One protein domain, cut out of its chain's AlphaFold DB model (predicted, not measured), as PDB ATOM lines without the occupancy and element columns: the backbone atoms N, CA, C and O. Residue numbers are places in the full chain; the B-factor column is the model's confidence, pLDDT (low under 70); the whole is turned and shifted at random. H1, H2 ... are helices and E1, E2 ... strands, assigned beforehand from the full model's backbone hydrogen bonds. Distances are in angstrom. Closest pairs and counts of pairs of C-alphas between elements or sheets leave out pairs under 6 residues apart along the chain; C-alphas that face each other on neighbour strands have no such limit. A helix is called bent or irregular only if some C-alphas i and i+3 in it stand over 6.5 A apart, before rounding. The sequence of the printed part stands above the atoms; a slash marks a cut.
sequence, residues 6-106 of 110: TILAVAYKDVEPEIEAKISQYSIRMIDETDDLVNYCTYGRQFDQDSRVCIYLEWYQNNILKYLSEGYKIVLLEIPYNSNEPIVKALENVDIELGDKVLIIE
ATOM      1  N   THR A   6      72.580  31.388 121.319       78.38
ATOM      2  CA  THR A   6      73.782  32.217 121.461       78.38
ATOM      3  C   THR A   6      73.610  33.504 120.666       78.38
ATOM      4  O   THR A   6      72.906  33.511 119.655       78.38
ATOM      5  N   ILE A   7      74.229  34.587 121.127       82.94
ATOM      6  CA  ILE A   7      74.235  35.870 120.420       82.94
ATOM      7  C   ILE A   7      75.631  36.108 119.882       82.94
ATOM      8  O   ILE A   7      76.584  35.974 120.644       82.94
ATOM      9  N   LEU A   8      75.738  36.469 118.606       86.12
ATOM     10  CA  LEU A   8      76.997  36.861 117.977       86.12
ATOM     11  C   LEU A   8      76.859  38.262 117.394       86.12
ATOM     12  O   LEU A   8      75.880  38.553 116.705       86.12
ATOM     13  N   ALA A   9      77.850  39.107 117.649       89.06
ATOM     14  CA  ALA A   9      78.032  40.349 116.922       89.06
ATOM     15  C   ALA A   9      79.032  40.102 115.782       89.06
ATOM     16  O   ALA A   9      80.100  39.537 116.003       89.06
ATOM     17  N   VAL A  10      78.669  40.475 114.556       88.81
ATOM     18  CA  VAL A  10      79.490  40.257 113.358       88.81
ATOM     19  C   VAL A  10      79.748  41.599 112.692       88.81
ATOM     20  O   VAL A  10      78.806  42.272 112.276       88.81
ATOM     21  N   ALA A  11      81.018  41.980 112.597       90.25
ATOM     22  CA  ALA A  11      81.476  43.128 111.829       90.25
ATOM     23  C   ALA A  11      81.794  42.696 110.396       90.25
ATOM     24  O   ALA A  11      82.412  41.657 110.192       90.25
ATOM     25  N   TYR A  12      81.419  43.489 109.396       89.38
ATOM     26  CA  TYR A  12      81.818  43.252 108.010       89.38
ATOM     27  C   TYR A  12      82.093  44.550 107.237       89.38
ATOM     28  O   TYR A  12      81.441  45.572 107.457       89.38
ATOM     29  N   LYS A  13      83.070  44.510 106.324       90.25
ATOM     30  CA  LYS A  13      83.425  45.607 105.408       90.25
ATOM     31  C   LYS A  13      83.911  45.065 104.067       90.25
ATOM     32  O   LYS A  13      84.495  43.987 104.008       90.25
ATOM     33  N   ASP A  14      83.686  45.821 102.993       88.31
ATOM     34  CA  ASP A  14      84.180  45.498 101.643       88.31
ATOM     35  C   ASP A  14      83.838  44.066 101.166       88.31
ATOM     36  O   ASP A  14      84.645  43.378 100.522       88.31
ATOM     37  N   VAL A  15      82.629  43.610 101.508       84.69
ATOM     38  CA  VAL A  15      82.078  42.306 101.111       84.69
ATOM     39  C   VAL A  15      81.218  42.425  99.856       84.69
ATOM     40  O   VAL A  15      80.659  43.478  99.552       84.69
ATOM     41  N   GLU A  16      81.094  41.324  99.117       85.69
ATOM     42  CA  GLU A  16      80.215  41.274  97.951       85.69
ATOM     43  C   GLU A  16      78.732  41.346  98.361       85.69
ATOM     44  O   GLU A  16      78.367  40.831  99.424       85.69
ATOM     45  N   PRO A  17      77.842  41.899  97.512       87.19
ATOM     46  CA  PRO A  17      76.418  42.027  97.830       87.19
ATOM     47  C   PRO A  17      75.730  40.706  98.199       87.19
ATOM     48  O   PRO A  17      74.814  40.690  99.016       87.19
ATOM     49  N   GLU A  18      76.168  39.583  97.620       83.62
ATOM     50  CA  GLU A  18      75.640  38.258  97.967       83.62
ATOM     51  C   GLU A  18      75.958  37.880  99.424       83.62
ATOM     52  O   GLU A  18      75.121  37.303 100.119       83.62
ATOM     53  N   ILE A  19      77.154  38.224  99.901       80.50
ATOM     54  CA  ILE A  19      77.596  37.955 101.273       80.50
ATOM     55  C   ILE A  19      76.856  38.875 102.242       80.50
ATOM     56  O   ILE A  19      76.327  38.399 103.246       80.50
ATOM     57  N   GLU A  20      76.742  40.164 101.918       84.69
ATOM     58  CA  GLU A  20      75.959  41.114 102.716       84.69
ATOM     59  C   GLU A  20      74.496  40.661 102.852       84.69
ATOM     60  O   GLU A  20      73.936  40.695 103.951       84.69
ATOM     61  N   ALA A  21      73.892  40.152 101.773       84.00
ATOM     62  CA  ALA A  21      72.543  39.596 101.806       84.00
ATOM     63  C   ALA A  21      72.439  38.360 102.716       84.00
ATOM     64  O   ALA A  21      71.482  38.251 103.487       84.00
ATOM     65  N   LYS A  22      73.426  37.453 102.675       78.56
ATOM     66  CA  LYS A  22      73.479  36.279 103.565       78.56
ATOM     67  C   LYS A  22      73.595  36.688 105.031       78.56
ATOM     68  O   LYS A  22      72.856  36.160 105.852       78.56
ATOM     69  N   ILE A  23      74.472  37.637 105.355       79.38
ATOM     70  CA  ILE A  23      74.647  38.153 106.721       79.38
ATOM     71  C   ILE A  23      73.348  38.818 107.209       79.38
ATOM     72  O   ILE A  23      72.879  38.538 108.313       79.38
ATOM     73  N   SER A  24      72.723  39.635 106.360       80.44
ATOM     74  CA  SER A  24      71.495  40.370 106.691       80.44
ATOM     75  C   SER A  24      70.277  39.462 106.874       80.44
ATOM     76  O   SER A  24      69.389  39.776 107.656       80.44
ATOM     77  N   GLN A  25      70.217  38.322 106.182       80.75
ATOM     78  CA  GLN A  25      69.101  37.377 106.298       80.75
ATOM     79  C   GLN A  25      68.934  36.823 107.722       80.75
ATOM     80  O   GLN A  25      67.815  36.519 108.137       80.75
ATOM     81  N   TYR A  26      70.039  36.665 108.449       74.06
ATOM     82  CA  TYR A  26      70.048  36.104 109.800       74.06
ATOM     83  C   TYR A  26      70.184  37.177 110.885       74.06
ATOM     84  O   TYR A  26      70.208  36.838 112.071       74.06
ATOM     85  N   SER A  27      70.275  38.455 110.500       80.75
ATOM     86  CA  SER A  27      70.423  39.540 111.456       80.75
ATOM     87  C   SER A  27      69.107  39.864 112.144       80.75
ATOM     88  O   SER A  27      68.053  40.019 111.531       80.75
ATOM     89  N   ILE A  28      69.178  39.963 113.467       82.44
ATOM     90  CA  ILE A  28      68.092  40.514 114.276       82.44
ATOM     91  C   ILE A  28      68.214  42.032 114.402       82.44
ATOM     92  O   ILE A  28      67.233  42.700 114.727       82.44
ATOM     93  N   ARG A  29      69.412  42.575 114.151       84.69
ATOM     94  CA  ARG A  29      69.695  44.008 114.147       84.69
ATOM     95  C   ARG A  29      70.915  44.305 113.285       84.69
ATOM     96  O   ARG A  29      71.880  43.546 113.311       84.69
ATOM     97  N   MET A  30      70.866  45.431 112.586       86.31
ATOM     98  CA  MET A  30      72.001  46.064 111.922       86.31
ATOM     99  C   MET A  30      72.349  47.362 112.660       86.31
ATOM    100  O   MET A  30      71.460  48.010 113.215       86.31
ATOM    101  N   ILE A  31      73.638  47.673 112.708       85.69
ATOM    102  CA  ILE A  31      74.245  48.831 113.359       85.69
ATOM    103  C   ILE A  31      75.280  49.354 112.364       85.69
ATOM    104  O   ILE A  31      76.315  48.716 112.140       85.69
ATOM    105  N   ASP A  32      74.980  50.468 111.717       80.38
ATOM    106  CA  ASP A  32      75.869  51.111 110.747       80.38
ATOM    107  C   ASP A  32      76.341  52.494 111.209       80.38
ATOM    108  O   ASP A  32      77.338  52.995 110.689       80.38
ATOM    109  N   GLU A  33      75.720  53.057 112.248       79.56
ATOM    110  CA  GLU A  33      76.119  54.329 112.842       79.56
ATOM    111  C   GLU A  33      76.266  54.236 114.368       79.56
ATOM    112  O   GLU A  33      75.623  53.443 115.054       79.56
ATOM    113  N   THR A  34      77.114  55.089 114.946       78.38
ATOM    114  CA  THR A  34      77.307  55.144 116.407       78.38
ATOM    115  C   THR A  34      76.041  55.556 117.154       78.38
ATOM    116  O   THR A  34      75.850  55.179 118.310       78.38
ATOM    117  N   ASP A  35      75.162  56.310 116.497       77.94
ATOM    118  CA  ASP A  35      73.911  56.790 117.081       77.94
ATOM    119  C   ASP A  35      72.912  55.651 117.339       77.94
ATOM    120  O   ASP A  35      72.095  55.754 118.261       77.94
ATOM    121  N   ASP A  36      73.030  54.533 116.613       72.19
ATOM    122  CA  ASP A  36      72.236  53.321 116.840       72.19
ATOM    123  C   ASP A  36      72.546  52.644 118.180       72.19
ATOM    124  O   ASP A  36      71.705  51.928 118.719       72.19
ATOM    125  N   LEU A  37      73.739  52.868 118.740       71.94
ATOM    126  CA  LEU A  37      74.130  52.315 120.040       71.94
ATOM    127  C   LEU A  37      73.576  53.134 121.205       71.94
ATOM    128  O   LEU A  37      73.204  52.578 122.236       71.94
ATOM    129  N   VAL A  38      73.545  54.458 121.054       65.00
ATOM    130  CA  VAL A  38      73.248  55.389 122.153       65.00
ATOM    131  C   VAL A  38      71.744  55.622 122.302       65.00
ATOM    132  O   VAL A  38      71.248  55.743 123.421       65.00
ATOM    133  N   ASN A  39      71.003  55.656 121.193       61.03
ATOM    134  CA  ASN A  39      69.594  56.062 121.195       61.03
ATOM    135  C   ASN A  39      68.596  54.903 121.318       61.03
ATOM    136  O   ASN A  39      67.396  55.140 121.438       61.03
ATOM    137  N   TYR A  40      69.064  53.656 121.279       62.12
ATOM    138  CA  TYR A  40      68.173  52.500 121.173       62.12
ATOM    139  C   TYR A  40      67.680  51.971 122.533       62.12
ATOM    140  O   TYR A  40      66.611  51.366 122.622       62.12
ATOM    141  N   CYS A  41      68.403  52.246 123.624       60.16
ATOM    142  CA  CYS A  41      68.104  51.657 124.929       60.16
ATOM    143  C   CYS A  41      66.970  52.376 125.671       60.16
ATOM    144  O   CYS A  41      67.200  53.240 126.517       60.16
ATOM    145  N   THR A  42      65.727  51.963 125.407       56.25
ATOM    146  CA  THR A  42      64.567  52.342 126.229       56.25
ATOM    147  C   THR A  42      64.036  51.116 126.965       56.25
ATOM    148  O   THR A  42      63.246  50.342 126.432       56.25
ATOM    149  N   TYR A  43      64.463  50.926 128.216       53.97
ATOM    150  CA  TYR A  43      63.977  49.832 129.060       53.97
ATOM    151  C   TYR A  43      62.517  50.079 129.483       53.97
ATOM    152  O   TYR A  43      62.231  50.754 130.475       53.97
ATOM    153  N   GLY A  44      61.574  49.552 128.702       54.09
ATOM    154  CA  GLY A  44      60.150  49.521 129.033       54.09
ATOM    155  C   GLY A  44      59.796  48.417 130.041       54.09
ATOM    156  O   GLY A  44      60.596  47.542 130.354       54.09
ATOM    157  N   ARG A  45      58.553  48.413 130.552       50.19
ATOM    158  CA  ARG A  45      58.046  47.324 131.424       50.19
ATOM    159  C   ARG A  45      57.804  45.999 130.683       50.19
ATOM    160  O   ARG A  45      57.543  44.992 131.338       50.19
ATOM    161  N   GLN A  46      57.829  45.997 129.350       56.75
ATOM    162  CA  GLN A  46      57.701  44.799 128.523       56.75
ATOM    163  C   GLN A  46      59.084  44.387 128.029       56.75
ATOM    164  O   GLN A  46      59.789  45.198 127.451       56.75
ATOM    165  N   PHE A  47      59.458  43.136 128.288       63.84
ATOM    166  CA  PHE A  47      60.723  42.561 127.848       63.84
ATOM    167  C   PHE A  47      60.531  41.894 126.481       63.84
ATOM    168  O   PHE A  47      60.229  40.702 126.388       63.84
ATOM    169  N   ASP A  48      60.607  42.700 125.431       72.19
ATOM    170  CA  ASP A  48      60.428  42.310 124.030       72.19
ATOM    171  C   ASP A  48      61.774  42.095 123.304       72.19
ATOM    172  O   ASP A  48      62.834  41.980 123.924       72.19
ATOM    173  N   GLN A  49      61.742  41.929 121.977       69.75
ATOM    174  CA  GLN A  49      62.951  41.745 121.166       69.75
ATOM    175  C   GLN A  49      63.892  42.953 121.253       69.75
ATOM    176  O   GLN A  49      65.097  42.749 121.386       69.75
ATOM    177  N   ASP A  50      63.351  44.168 121.274       71.50
ATOM    178  CA  ASP A  50      64.134  45.402 121.369       71.50
ATOM    179  C   ASP A  50      64.838  45.495 122.730       71.50
ATOM    180  O   ASP A  50      66.040  45.760 122.805       71.50
ATOM    181  N   SER A  51      64.138  45.137 123.811       73.75
ATOM    182  CA  SER A  51      64.716  45.054 125.161       73.75
ATOM    183  C   SER A  51      65.871  44.047 125.258       73.75
ATOM    184  O   SER A  51      66.842  44.280 125.980       73.75
ATOM    185  N   ARG A  52      65.793  42.923 124.528       78.44
ATOM    186  CA  ARG A  52      66.877  41.924 124.456       78.44
ATOM    187  C   ARG A  52      68.072  42.436 123.659       78.44
ATOM    188  O   ARG A  52      69.201  42.263 124.105       78.44
ATOM    189  N   VAL A  53      67.825  43.096 122.526       79.69
ATOM    190  CA  VAL A  53      68.877  43.729 121.718       79.69
ATOM    191  C   VAL A  53      69.659  44.743 122.551       79.69
ATOM    192  O   VAL A  53      70.881  44.726 122.493       79.69
ATOM    193  N   CYS A  54      68.995  45.541 123.394       79.50
ATOM    194  CA  CYS A  54      69.666  46.485 124.298       79.50
ATOM    195  C   CYS A  54      70.695  45.800 125.212       79.50
ATOM    196  O   CYS A  54      71.838  46.238 125.290       79.50
ATOM    197  N   ILE A  55      70.318  44.678 125.835       81.06
ATOM    198  CA  ILE A  55      71.231  43.897 126.686       81.06
ATOM    199  C   ILE A  55      72.423  43.379 125.881       81.06
ATOM    200  O   ILE A  55      73.551  43.389 126.366       81.06
ATOM    201  N   TYR A  56      72.188  42.916 124.654       84.69
ATOM    202  CA  TYR A  56      73.269  42.419 123.809       84.69
ATOM    203  C   TYR A  56      74.216  43.548 123.401       84.69
ATOM    204  O   TYR A  56      75.425  43.360 123.450       84.69
ATOM    205  N   LEU A  57      73.696  44.732 123.062       84.62
ATOM    206  CA  LEU A  57      74.520  45.902 122.753       84.62
ATOM    207  C   LEU A  57      75.428  46.279 123.927       84.62
ATOM    208  O   LEU A  57      76.596  46.570 123.697       84.62
ATOM    209  N   GLU A  58      74.939  46.200 125.170       84.50
ATOM    210  CA  GLU A  58      75.767  46.423 126.365       84.50
ATOM    211  C   GLU A  58      76.924  45.417 126.493       84.50
ATOM    212  O   GLU A  58      77.976  45.766 127.024       84.50
ATOM    213  N   TRP A  59      76.776  44.179 126.009       87.12
ATOM    214  CA  TRP A  59      77.845  43.170 126.082       87.12
ATOM    215  C   TRP A  59      78.986  43.403 125.091       87.12
ATOM    216  O   TRP A  59      80.087  42.906 125.323       87.12
ATOM    217  N   TYR A  60      78.720  44.110 123.995       88.88
ATOM    218  CA  TYR A  60      79.652  44.297 122.881       88.88
ATOM    219  C   TYR A  60      80.024  45.771 122.648       88.88
ATOM    220  O   TYR A  60      80.691  46.081 121.664       88.88
ATOM    221  N   GLN A  61      79.539  46.692 123.483       87.00
ATOM    222  CA  GLN A  61      79.490  48.125 123.189       87.00
ATOM    223  C   GLN A  61      80.844  48.707 122.768       87.00
ATOM    224  O   GLN A  61      80.931  49.385 121.741       87.00
ATOM    225  N   ASN A  62      81.900  48.454 123.538       88.50
ATOM    226  CA  ASN A  62      83.225  49.015 123.280       88.50
ATOM    227  C   ASN A  62      83.826  48.435 121.999       88.50
ATOM    228  O   ASN A  62      84.359  49.179 121.169       88.50
ATOM    229  N   ASN A  63      83.705  47.123 121.807       90.38
ATOM    230  CA  ASN A  63      84.228  46.464 120.618       90.38
ATOM    231  C   ASN A  63      83.438  46.835 119.351       90.38
ATOM    232  O   ASN A  63      84.042  47.045 118.300       90.38
ATOM    233  N   ILE A  64      82.116  47.008 119.440       90.31
ATOM    234  CA  ILE A  64      81.294  47.520 118.334       90.31
ATOM    235  C   ILE A  64      81.743  48.935 117.965       90.31
ATOM    236  O   ILE A  64      82.001  49.197 116.794       90.31
ATOM    237  N   LEU A  65      81.900  49.834 118.943       90.06
ATOM    238  CA  LEU A  65      82.368  51.203 118.686       90.06
ATOM    239  C   LEU A  65      83.735  51.226 117.993       90.06
ATOM    240  O   LEU A  65      83.938  52.010 117.064       90.06
ATOM    241  N   LYS A  66      84.653  50.344 118.407       90.88
ATOM    242  CA  LYS A  66      85.949  50.175 117.746       90.88
ATOM    243  C   LYS A  66      85.767  49.831 116.264       90.88
ATOM    244  O   LYS A  66      86.282  50.557 115.417       90.88
ATOM    245  N   TYR A  67      85.011  48.783 115.937       90.44
ATOM    246  CA  TYR A  67      84.861  48.349 114.544       90.44
ATOM    247  C   TYR A  67      84.042  49.329 113.687       90.44
ATOM    248  O   TYR A  67      84.391  49.542 112.526       90.44
ATOM    249  N   LEU A  68      83.044  50.022 114.252       90.12
ATOM    250  CA  LEU A  68      82.373  51.133 113.558       90.12
ATOM    251  C   LEU A  68      83.370  52.238 113.179       90.12
ATOM    252  O   LEU A  68      83.348  52.732 112.054       90.12
ATOM    253  N   SER A  69      84.292  52.593 114.086       89.38
ATOM    254  CA  SER A  69      85.319  53.612 113.810       89.38
ATOM    255  C   SER A  69      86.309  53.202 112.711       89.38
ATOM    256  O   SER A  69      86.897  54.056 112.051       89.38
ATOM    257  N   GLU A  70      86.454  51.897 112.478       90.00
ATOM    258  CA  GLU A  70      87.275  51.313 111.413       90.00
ATOM    259  C   GLU A  70      86.506  51.148 110.084       90.00
ATOM    260  O   GLU A  70      87.062  50.631 109.110       90.00
ATOM    261  N   GLY A  71      85.246  51.601 110.022       89.44
ATOM    262  CA  GLY A  71      84.406  51.583 108.823       89.44
ATOM    263  C   GLY A  71      83.653  50.272 108.587       89.44
ATOM    264  O   GLY A  71      83.166  50.045 107.478       89.44
ATOM    265  N   TYR A  72      83.564  49.399 109.592       90.75
ATOM    266  CA  TYR A  72      82.750  48.191 109.499       90.75
ATOM    267  C   TYR A  72      81.272  48.501 109.721       90.75
ATOM    268  O   TYR A  72      80.913  49.347 110.534       90.75
ATOM    269  N   LYS A  73      80.416  47.736 109.045       90.75
ATOM    270  CA  LYS A  73      79.011  47.567 109.419       90.75
ATOM    271  C   LYS A  73      78.905  46.419 110.407       90.75
ATOM    272  O   LYS A  73      79.691  45.475 110.331       90.75
ATOM    273  N   ILE A  74      77.941  46.473 111.315       90.62
ATOM    274  CA  ILE A  74      77.801  45.461 112.359       90.62
ATOM    275  C   ILE A  74      76.385  44.905 112.360       90.62
ATOM    276  O   ILE A  74      75.410  45.629 112.179       90.62
ATOM    277  N   VAL A  75      76.263  43.601 112.581       89.94
ATOM    278  CA  VAL A  75      74.977  42.953 112.831       89.94
ATOM    279  C   VAL A  75      75.009  42.131 114.106       89.94
ATOM    280  O   VAL A  75      76.036  41.569 114.479       89.94
ATOM    281  N   LEU A  76      73.850  42.023 114.750       88.12
ATOM    282  CA  LEU A  76      73.605  41.057 115.813       88.12
ATOM    283  C   LEU A  76      72.835  39.866 115.248       88.12
ATOM    284  O   LEU A  76      71.830  40.036 114.552       88.12
ATOM    285  N   LEU A  77      73.290  38.667 115.589       84.25
ATOM    286  CA  LEU A  77      72.692  37.391 115.216       84.25
ATOM    287  C   LEU A  77      72.219  36.680 116.489       84.25
ATOM    288  O   LEU A  77      73.020  36.447 117.393       84.25
ATOM    289  N   GLU A  78      70.939  36.305 116.562       79.75
ATOM    290  CA  GLU A  78      70.417  35.412 117.607       79.75
ATOM    291  C   GLU A  78      70.283  34.001 117.029       79.75
ATOM    292  O   GLU A  78      69.452  33.750 116.159       79.75
ATOM    293  N   ILE A  79      71.123  33.074 117.495       75.06
ATOM    294  CA  ILE A  79      71.238  31.714 116.956       75.06
ATOM    295  C   ILE A  79      70.621  30.731 117.953       75.06
ATOM    296  O   ILE A  79      71.207  30.495 119.011       75.06
ATOM    297  N   PRO A  80      69.459  30.122 117.658       71.00
ATOM    298  CA  PRO A  80      68.860  29.126 118.538       71.00
ATOM    299  C   PRO A  80      69.726  27.864 118.648       71.00
ATOM    300  O   PRO A  80      70.245  27.364 117.649       71.00
ATOM    301  N   TYR A  81      69.783  27.274 119.845       65.38
ATOM    302  CA  TYR A  81      70.607  26.097 120.153       65.38
ATOM    303  C   TYR A  81      70.258  24.878 119.281       65.38
ATOM    304  O   TYR A  81      71.107  24.068 118.914       65.38
ATOM    305  N   ASN A  82      68.989  24.771 118.889       63.25
ATOM    306  CA  ASN A  82      68.462  23.671 118.080       63.25
ATOM    307  C   ASN A  82      68.839  23.799 116.589       63.25
ATOM    308  O   ASN A  82      68.649  22.859 115.823       63.25
ATOM    309  N   SER A  83      69.352  24.963 116.186       59.19
ATOM    310  CA  SER A  83      69.811  25.320 114.837       59.19
ATOM    311  C   SER A  83      71.328  25.562 114.793       59.19
ATOM    312  O   SER A  83      71.831  26.145 113.836       59.19
ATOM    313  N   ASN A  84      72.055  25.115 115.826       56.88
ATOM    314  CA  ASN A  84      73.454  25.475 116.066       56.88
ATOM    315  C   ASN A  84      74.432  25.037 114.974       56.88
ATOM    316  O   ASN A  84      75.406  25.739 114.747       56.88
ATOM    317  N   GLU A  85      74.227  23.911 114.290       59.47
ATOM    318  CA  GLU A  85      75.267  23.445 113.363       59.47
ATOM    319  C   GLU A  85      75.360  24.252 112.060       59.47
ATOM    320  O   GLU A  85      76.473  24.627 111.706       59.47
ATOM    321  N   PRO A  86      74.268  24.541 111.326       67.06
ATOM    322  CA  PRO A  86      74.400  25.176 110.016       67.06
ATOM    323  C   PRO A  86      74.832  26.642 110.085       67.06
ATOM    324  O   PRO A  86      75.631  27.069 109.261       67.06
ATOM    325  N   ILE A  87      74.316  27.408 111.053       66.19
ATOM    326  CA  ILE A  87      74.570  28.855 111.135       66.19
ATOM    327  C   ILE A  87      75.964  29.127 111.698       66.19
ATOM    328  O   ILE A  87      76.698  29.918 111.120       66.19
ATOM    329  N   VAL A  88      76.361  28.439 112.774       65.81
ATOM    330  CA  VAL A  88      77.707  28.608 113.343       65.81
ATOM    331  C   VAL A  88      78.766  28.148 112.344       65.81
ATOM    332  O   VAL A  88      79.685  28.910 112.078       65.81
ATOM    333  N   LYS A  89      78.587  26.992 111.680       67.06
ATOM    334  CA  LYS A  89      79.510  26.560 110.611       67.06
ATOM    335  C   LYS A  89      79.536  27.528 109.431       67.06
ATOM    336  O   LYS A  89      80.589  27.726 108.841       67.06
ATOM    337  N   ALA A  90      78.400  28.121 109.056       66.75
ATOM    338  CA  ALA A  90      78.378  29.126 107.996       66.75
ATOM    339  C   ALA A  90      79.179  30.371 108.394       66.75
ATOM    340  O   ALA A  90      79.930  30.877 107.572       66.75
ATOM    341  N   LEU A  91      79.063  30.829 109.640       67.06
ATOM    342  CA  LEU A  91      79.809  31.983 110.140       67.06
ATOM    343  C   LEU A  91      81.301  31.687 110.302       67.06
ATOM    344  O   LEU A  91      82.108  32.510 109.896       67.06
ATOM    345  N   GLU A  92      81.667  30.507 110.806       67.69
ATOM    346  CA  GLU A  92      83.062  30.049 110.855       67.69
ATOM    347  C   GLU A  92      83.666  29.959 109.449       67.69
ATOM    348  O   GLU A  92      84.779  30.420 109.225       67.69
ATOM    349  N   ASN A  93      82.929  29.421 108.471       66.56
ATOM    350  CA  ASN A  93      83.398  29.378 107.085       66.56
ATOM    351  C   ASN A  93      83.549  30.785 106.496       66.56
ATOM    352  O   ASN A  93      84.514  31.041 105.790       66.56
ATOM    353  N   VAL A  94      82.621  31.698 106.795       67.25
ATOM    354  CA  VAL A  94      82.680  33.100 106.356       67.25
ATOM    355  C   VAL A  94      83.889  33.812 106.973       67.25
ATOM    356  O   VAL A  94      84.599  34.499 106.248       67.25
ATOM    357  N   ASP A  95      84.164  33.612 108.262       65.69
ATOM    358  CA  ASP A  95      85.346  34.144 108.961       65.69
ATOM    359  C   ASP A  95      86.652  33.594 108.353       65.69
ATOM    360  O   ASP A  95      87.554  34.350 107.992       65.69
ATOM    361  N   ILE A  96      86.719  32.278 108.105       66.12
ATOM    362  CA  ILE A  96      87.878  31.616 107.480       66.12
ATOM    363  C   ILE A  96      88.096  32.076 106.029       66.12
ATOM    364  O   ILE A  96      89.237  32.289 105.613       66.12
ATOM    365  N   GLU A  97      87.031  32.192 105.232       65.94
ATOM    366  CA  GLU A  97      87.115  32.524 103.804       65.94
ATOM    367  C   GLU A  97      87.356  34.017 103.557       65.94
ATOM    368  O   GLU A  97      88.000  34.377 102.567       65.94
ATOM    369  N   LEU A  98      86.840  34.891 104.427       67.19
ATOM    370  CA  LEU A  98      86.838  36.338 104.205       67.19
ATOM    371  C   LEU A  98      87.817  37.101 105.104       67.19
ATOM    372  O   LEU A  98      88.124  38.256 104.785       67.19
ATOM    373  N   GLY A  99      88.350  36.472 106.158       71.38
ATOM    374  CA  GLY A  99      89.361  37.046 107.047       71.38
ATOM    375  C   GLY A  99      88.957  38.429 107.557       71.38
ATOM    376  O   GLY A  99      87.824  38.642 107.965       71.38
ATOM    377  N   ASP A 100      89.843  39.421 107.426       74.19
ATOM    378  CA  ASP A 100      89.626  40.796 107.912       74.19
ATOM    379  C   ASP A 100      88.369  41.508 107.362       74.19
ATOM    380  O   ASP A 100      88.023  42.599 107.828       74.19
ATOM    381  N   LYS A 101      87.690  40.942 106.357       79.56
ATOM    382  CA  LYS A 101      86.444  41.490 105.804       79.56
ATOM    383  C   LYS A 101      85.206  41.131 106.614       79.56
ATOM    384  O   LYS A 101      84.230  41.872 106.524       79.56
ATOM    385  N   VAL A 102      85.220  40.027 107.362       82.38
ATOM    386  CA  VAL A 102      84.127  39.625 108.256       82.38
ATOM    387  C   VAL A 102      84.723  39.109 109.555       82.38
ATOM    388  O   VAL A 102      85.485  38.160 109.531       82.38
ATOM    389  N   LEU A 103      84.360  39.723 110.676       85.69
ATOM    390  CA  LEU A 103      84.928  39.440 111.989       85.69
ATOM    391  C   LEU A 103      83.817  39.144 112.991       85.69
ATOM    392  O   LEU A 103      82.854  39.906 113.108       85.69
ATOM    393  N   ILE A 104      83.977  38.074 113.767       85.31
ATOM    394  CA  ILE A 104      83.147  37.837 114.951       85.31
ATOM    395  C   ILE A 104      83.693  38.705 116.090       85.31
ATOM    396  O   ILE A 104      84.857  38.606 116.473       85.31
ATOM    397  N   ILE A 105      82.850  39.587 116.618       86.38
ATOM    398  CA  ILE A 105      83.201  40.506 117.698       86.38
ATOM    399  C   ILE A 105      83.112  39.751 119.030       86.38
ATOM    400  O   ILE A 105      82.114  39.091 119.308       86.38
ATOM    401  N   GLU A 106      84.143  39.863 119.868       84.75
ATOM    402  CA  GLU A 106      84.144  39.323 121.233       84.75
ATOM    403  C   GLU A 106      83.366  40.232 122.199       84.75
ATOM    404  O   GLU A 106      83.263  41.442 121.982       84.75
TER     405      GLU A 106
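Overview. This is residues 6 to 106 of the 110 residues of an uncharacterized protein of Clostridiales bacterium 38-18 (UniProt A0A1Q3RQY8). A strongly twisted sheet of four strands forms the middle layer of three, with helices H1 and H4 over one face and the two arms of the bent helix H3 over the other. The short helix H2 and the link after it, residues 39 to 48, lie toward one end of the longest axis, and Glu 97 in H4 lies toward the other. The printed part has 101 residues with four named helices and four named strands, in the order E1 H1 E2 H2 H3 E3 H4 E4; the sheet's order is E2 E3 E1 E4, all antiparallel, and the class is mixed, helices and strands. The whole is compact, with a radius of gyration of the C-alphas of 13.5 A, and spans 42 by 35 by 22 A.

Along the chain. Strand E1, residues 6 to 12, begins with C-alpha 6 at (73.782, 32.217, 121.461) and is 19.2 A long from first to last C-alpha. Helix H1, residues 17 to 25, is 12.1 A long. Strand E2, residues 27 to 31, is 10.2 A long, and helix H2, residues 35 to 38, has four residues. Helix H3, residues 49 to 69, was assigned as one helix by its hydrogen bonds but is bent: C-alphas 59 and 62 are 8.4 A apart. Its arms are H3a, residues 49 to 59, 15.7 A long, and H3b, residues 62 to 69, 10.7 A long. Strand E3, residues 73 to 80, is 22.9 A long; its C-alpha 80 is at (68.860, 29.126, 118.538). Helix H4, residues 81 to 101, is 26.3 A long, with a kink of 50 degrees near residue 95, and is irregular, with C-alphas 97 and 100 standing 9.6 A apart. Strand E4, residues 102 to 105, ends with C-alpha 105 at (83.201, 40.506, 117.698).

Arrangement. In the sheet, E3 and E1 are inner strands and E2 and E4 are edge strands. E3 and E1 are antiparallel at 157 degrees, with N 8 and O 77 at 3.0 A and N 75 and O 10 at 2.9 A, within hydrogen-bond range. E2 and E3 stand at 158 degrees, with N 31 and O 74 at 2.8 A; E1 and E4 stand at 137 degrees, with N 103 and O 11 at 2.8 A. The sheet is only just strongly twisted, its C-alphas lying up to 4.4 A off its best plane. E1, H1, E2 and E3, H4, E4 are split strand-helix-strand units, two strands running the same way with another strand between them in the sheet; both crossovers are right-handed. H4 runs along the strands at a height over the sheet of 8.2 A; its closest C-alphas to E4 are those of Asp 95 and Val 102, 5.7 A. H1, on the same face, has a height of 10.1 A and is near H4, with 6 pairs of C-alphas within 10 A. On the opposite face, H3a runs slantwise to the strands at a height of 9.3 A, and H3b runs along them at 9.1 A; the arms are about perpendicular, at 86 degrees. The closest C-alphas of H3b and E3 are those of Ile 64 and Ile 74, 7.2 A. H2 is not on the sheet; it is close to H3a but not clearly touching, the closest C-alphas being those of Leu 37 and Leu 57, 7.0 A. Every O i to N i+4 pair is within hydrogen-bond range in H1 and H3b, against 6 of 7 in H3a and 12 of 17 in H4; H2 is too short for such a pair.

Size, cuts and confidence. The two C-alphas farthest apart are those of Arg 45 and Glu 97, 42.7 A. The printed part has no cut. The link H2 to H3, 10 residues, is short, and the other links are tight. The mean pLDDT of the printed part is 77.6; residues 38 to 47, residue 49 and residues 81 to 98 are under 70.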